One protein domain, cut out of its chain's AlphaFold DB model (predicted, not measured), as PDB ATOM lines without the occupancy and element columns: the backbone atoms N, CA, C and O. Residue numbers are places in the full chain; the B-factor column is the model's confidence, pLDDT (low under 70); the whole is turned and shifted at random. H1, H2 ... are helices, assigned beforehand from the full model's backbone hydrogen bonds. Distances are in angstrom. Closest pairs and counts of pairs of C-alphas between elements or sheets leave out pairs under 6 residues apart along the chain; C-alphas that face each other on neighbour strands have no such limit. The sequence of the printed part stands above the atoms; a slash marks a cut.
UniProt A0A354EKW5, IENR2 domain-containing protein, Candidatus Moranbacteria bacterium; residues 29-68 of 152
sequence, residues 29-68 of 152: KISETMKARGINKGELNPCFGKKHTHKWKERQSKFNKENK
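Overview. This is residues 29 to 68 of the 152 residues of the protein "IENR2 domain-containing protein" of Candidatus Moranbacteria bacterium (UniProt A0A354EKW5). The model is an open, flat U: helix H2 makes one arm, the shorter helix H1 makes the other, and the winding stretch of residues 38 to 53 makes the base. Nothing fills the space between the two arms. The printed part has 40 residues with two named helices, H1 then H2, and no named strand; its class is all helix. It is extended, with a radius of gyration of the C-alphas of 15.4 A and spans of 39 by 23 by 8 A.

Arrangement. H2, residues 54 to 66, and H1, residues 29 to 37, are apart. Both helices stand free. In H1 and H2, every O i to N i+4 pair is within hydrogen-bond range.

Along the chain. H2 measures 18.4 A from C-alpha 54 at (155.651, 172.934, 114.951) to C-alpha 66 at (171.875, 165.843, 119.965). H1 measures 12.3 A and begins with C-alpha 29 at (165.486, 195.796, 143.204).

Size, cuts and confidence. The C-alphas of Ala 36 and Glu 66, the two farthest apart, are 39.9 A apart. H1 and H2 are joined by a long link of 16 residues. The printed part has no cut, and no printed residue is under 70 in pLDDT.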
ATOM      1  N   LYS A  29     165.688 194.626 144.084       94.94
ATOM      2  CA  LYS A  29     165.486 195.796 143.204       94.94
ATOM      3  C   LYS A  29     165.098 195.400 141.777       94.94
ATOM      4  O   LYS A  29     164.167 195.972 141.206       94.94
ATOM      5  N   ILE A  30     165.765 194.399 141.197       88.94
ATOM      6  CA  ILE A  30     165.422 193.874 139.864       88.94
ATOM      7  C   ILE A  30     163.997 193.306 139.869       88.94
ATOM      8  O   ILE A  30     163.202 193.635 138.989       88.94
ATOM      9  N   SER A  31     163.652 192.494 140.871       87.81
ATOM     10  CA  SER A  31     162.315 191.906 141.018       87.81
ATOM     11  C   SER A  31     161.224 192.975 141.148       87.81
ATOM     12  O   SER A  31     160.216 192.908 140.445       87.81
ATOM     13  N   GLU A  32     161.417 193.978 142.004       92.31
ATOM     14  CA  GLU A  32     160.483 195.099 142.180       92.31
ATOM     15  C   GLU A  32     160.297 195.882 140.879       92.31
ATOM     16  O   GLU A  32     159.166 196.128 140.465       92.31
ATOM     17  N   THR A  33     161.389 196.158 140.164       89.62
ATOM     18  CA  THR A  33     161.352 196.834 138.860       89.62
ATOM     19  C   THR A  33     160.560 196.027 137.825       89.62
ATOM     20  O   THR A  33     159.743 196.582 137.091       89.62
ATOM     21  N   MET A  34     160.757 194.705 137.757       83.88
ATOM     22  CA  MET A  34     160.019 193.840 136.826       83.88
ATOM     23  C   MET A  34     158.532 193.742 137.181       83.88
ATOM     24  O   MET A  34     157.690 193.736 136.282       83.88
ATOM     25  N   LYS A  35     158.198 193.697 138.480       83.94
ATOM     26  CA  LYS A  35     156.808 193.720 138.962       83.94
ATOM     27  C   LYS A  35     156.125 195.042 138.620       83.94
ATOM     28  O   LYS A  35     155.018 195.006 138.094       83.94
ATOM     29  N   ALA A  36     156.797 196.168 138.865       86.06
ATOM     30  CA  ALA A  36     156.289 197.508 138.578       86.06
ATOM     31  C   ALA A  36     156.027 197.722 137.081       86.06
ATOM     32  O   ALA A  36     155.035 198.333 136.705       86.06
ATOM     33  N   ARG A  37     156.882 197.167 136.213       82.38
ATOM     34  CA  ARG A  37     156.714 197.266 134.757       82.38
ATOM     35  C   ARG A  37     155.562 196.423 134.204       82.38
ATOM     36  O   ARG A  37     155.149 196.661 133.077       82.38
ATOM     37  N   GLY A  38     155.088 195.401 134.920       79.56
ATOM     38  CA  GLY A  38     153.967 194.558 134.476       79.56
ATOM     39  C   GLY A  38     154.215 193.704 133.218       79.56
ATOM     40  O   GLY A  38     153.361 192.896 132.867       79.56
ATOM     41  N   ILE A  39     155.397 193.807 132.590       71.62
ATOM     42  CA  ILE A  39     155.752 193.224 131.278       71.62
ATOM     43  C   ILE A  39     155.596 191.696 131.224       71.62
ATOM     44  O   ILE A  39     155.529 191.134 130.147       71.62
ATOM     45  N   ASN A  40     155.519 190.991 132.354       73.06
ATOM     46  CA  ASN A  40     155.417 189.528 132.373       73.06
ATOM     47  C   ASN A  40     154.026 188.996 132.751       73.06
ATOM     48  O   ASN A  40     153.875 187.783 132.912       73.06
ATOM     49  N   LYS A  41     153.011 189.859 132.897       75.69
ATOM     50  CA  LYS A  41     151.658 189.455 133.309       75.69
ATOM     51  C   LYS A  41     150.630 189.674 132.201       75.69
ATOM     52  O   LYS A  41     150.595 190.734 131.587       75.69
ATOM     53  N   GLY A  42     149.754 188.683 132.024       78.88
ATOM     54  CA  GLY A  42     148.609 188.764 131.115       78.88
ATOM     55  C   GLY A  42     149.011 189.141 129.690       78.88
ATOM     56  O   GLY A  42     150.076 188.749 129.220       78.88
ATOM     57  N   GLU A  43     148.176 189.939 129.035       81.62
ATOM     58  CA  GLU A  43     148.338 190.360 127.636       81.62
ATOM     59  C   GLU A  43     149.588 191.215 127.376       81.62
ATOM     60  O   GLU A  43     150.072 191.264 126.248       81.62
ATOM     61  N   LEU A  44     150.162 191.832 128.417       79.62
ATOM     62  CA  LEU A  44     151.402 192.607 128.313       79.62
ATOM     63  C   LEU A  44     152.644 191.723 128.157       79.62
ATOM     64  O   LEU A  44     153.704 192.223 127.776       79.62
ATOM     65  N   ASN A  45     152.531 190.419 128.436       81.25
ATOM     66  CA  ASN A  45     153.627 189.488 128.230       81.25
ATOM     67  C   ASN A  45     153.836 189.229 126.730       81.25
ATOM     68  O   ASN A  45     152.937 188.699 126.076       81.25
ATOM     69  N   PRO A  46     155.032 189.514 126.170       80.94
ATOM     70  CA  PRO A  46     155.320 189.303 124.750       80.94
ATOM     71  C   PRO A  46     155.124 187.860 124.274       80.94
ATOM     72  O   PRO A  46     155.062 187.619 123.066       80.94
ATOM     73  N   CYS A  47     155.066 186.905 125.202       80.69
ATOM     74  CA  CYS A  47     154.834 185.488 124.968       80.69
ATOM     75  C   CYS A  47     153.410 185.032 125.334       80.69
ATOM     76  O   CYS A  47     153.089 183.863 125.120       80.69
ATOM     77  N   PHE A  48     152.547 185.905 125.862       84.12
ATOM     78  CA  PHE A  48     151.165 185.556 126.184       84.12
ATOM     79  C   PHE A  48     150.401 185.142 124.928       84.12
ATOM     80  O   PHE A  48     150.500 185.784 123.884       84.12
ATOM     81  N   GLY A  49     149.694 184.013 124.999       81.81
ATOM     82  CA  GLY A  49     148.925 183.456 123.880       81.81
ATOM     83  C   GLY A  49     149.752 182.920 122.699       81.81
ATOM     84  O   GLY A  49     149.222 182.172 121.876       81.81
ATOM     85  N   LYS A  50     151.055 183.222 122.612       85.44
ATOM     86  CA  LYS A  50     151.917 182.733 121.532       85.44
ATOM     87  C   LYS A  50     152.240 181.260 121.744       85.44
ATOM     88  O   LYS A  50     152.942 180.876 122.675       85.44
ATOM     89  N   LYS A  51     151.759 180.415 120.833       87.44
ATOM     90  CA  LYS A  51     152.145 179.003 120.772       87.44
ATOM     91  C   LYS A  51     153.413 178.863 119.940       87.44
ATOM     92  O   LYS A  51     153.533 179.455 118.870       87.44
ATOM     93  N   HIS A  52     154.345 178.033 120.396       89.06
ATOM     94  CA  HIS A  52     155.474 177.644 119.558       89.06
ATOM     95  C   HIS A  52     154.985 176.939 118.293       89.06
ATOM     96  O   HIS A  52     154.123 176.055 118.354       89.06
ATOM     97  N   THR A  53     155.581 177.302 117.159       91.94
ATOM     98  CA  THR A  53     155.332 176.639 115.880       91.94
ATOM     99  C   THR A  53     155.812 175.188 115.921       91.94
ATOM    100  O   THR A  53     156.716 174.840 116.686       91.94
ATOM    101  N   HIS A  54     155.230 174.334 115.075       94.25
ATOM    102  CA  HIS A  54     155.651 172.934 114.951       94.25
ATOM    103  C   HIS A  54     157.153 172.823 114.642       94.25
ATOM    104  O   HIS A  54     157.887 172.157 115.367       94.25
ATOM    105  N   LYS A  55     157.629 173.612 113.668       95.56
ATOM    106  CA  LYS A  55     159.042 173.701 113.270       95.56
ATOM    107  C   LYS A  55     159.975 174.069 114.429       95.56
ATOM    108  O   LYS A  55     161.081 173.542 114.533       95.56
ATOM    109  N   TRP A  56     159.551 174.969 115.319       92.88
ATOM    110  CA  TRP A  56     160.343 175.305 116.506       92.88
ATOM    111  C   TRP A  56     160.418 174.125 117.483       92.88
ATOM    112  O   TRP A  56     161.502 173.826 117.981       92.88
ATOM    113  N   LYS A  57     159.298 173.422 117.720       92.50
ATOM    114  CA  LYS A  57     159.256 172.240 118.602       92.50
ATOM    115  C   LYS A  57     160.144 171.113 118.074       92.50
ATOM    116  O   LYS A  57     160.876 170.507 118.851       92.50
ATOM    117  N   GLU A  58     160.129 170.876 116.764       95.00
ATOM    118  CA  GLU A  58     161.023 169.921 116.101       95.00
ATOM    119  C   GLU A  58     162.492 170.309 116.274       95.00
ATOM    120  O   GLU A  58     163.298 169.483 116.700       95.00
ATOM    121  N   ARG A  59     162.838 171.580 116.016       95.38
ATOM    122  CA  ARG A  59     164.207 172.089 116.193       95.38
ATOM    123  C   ARG A  59     164.692 171.913 117.631       95.38
ATOM    124  O   ARG A  59     165.807 171.446 117.840       95.38
ATOM    125  N   GLN A  60     163.857 172.254 118.612       90.94
ATOM    126  CA  GLN A  60     164.181 172.088 120.028       90.94
ATOM    127  C   GLN A  60     164.348 170.608 120.398       90.94
ATOM    128  O   GLN A  60     165.286 170.258 121.108       90.94
ATOM    129  N   SER A  61     163.473 169.731 119.898       89.12
ATOM    130  CA  SER A  61     163.567 168.281 120.111       89.12
ATOM    131  C   SER A  61     164.875 167.711 119.554       89.12
ATOM    132  O   SER A  61     165.589 166.995 120.257       89.12
ATOM    133  N   LYS A  62     165.239 168.100 118.323       93.31
ATOM    134  CA  LYS A  62     166.498 167.710 117.677       93.31
ATOM    135  C   LYS A  62     167.708 168.171 118.492       93.31
ATOM    136  O   LYS A  62     168.538 167.343 118.851       93.31
ATOM    137  N   PHE A  63     167.736 169.446 118.877       93.69
ATOM    138  CA  PHE A  63     168.796 170.008 119.714       93.69
ATOM    139  C   PHE A  63     168.932 169.269 121.051       93.69
ATOM    140  O   PHE A  63     170.036 168.895 121.444       93.69
ATOM    141  N   ASN A  64     167.816 169.009 121.736       89.75
ATOM    142  CA  ASN A  64     167.820 168.310 123.020       89.75
ATOM    143  C   ASN A  64     168.328 166.865 122.892       89.75
ATOM    144  O   ASN A  64     169.024 166.390 123.789       89.75
ATOM    145  N   LYS A  65     168.006 166.182 121.784       85.62
ATOM    146  CA  LYS A  65     168.482 164.823 121.483       85.62
ATOM    147  C   LYS A  65     169.982 164.802 121.180       85.62
ATOM    148  O   LYS A  65     170.688 163.965 121.731       85.62
ATOM    149  N   GLU A  66     170.457 165.719 120.339       91.56
ATOM    150  CA  GLU A  66     171.875 165.843 119.965       91.56
ATOM    151  C   GLU A  66     172.754 166.159 121.179       91.56
ATOM    152  O   GLU A  66     173.781 165.520 121.386       91.56
ATOM    153  N   ASN A  67     172.305 167.082 122.031       91.88
ATOM    154  CA  ASN A  67     173.054 167.526 123.208       91.88
ATOM    155  C   ASN A  67     172.790 166.681 124.464       91.88
ATOM    156  O   ASN A  67     173.322 166.997 125.524       91.88
ATOM    157  N   LYS A  68     171.957 165.631 124.378       85.12
ATOM    158  CA  LYS A  68     171.580 164.760 125.512       85.12
ATOM    159  C   LYS A  68     171.123 165.551 126.754       85.12
ATOM    160  O   LYS A  68     171.399 165.159 127.882       85.12
TER     161      LYS A  68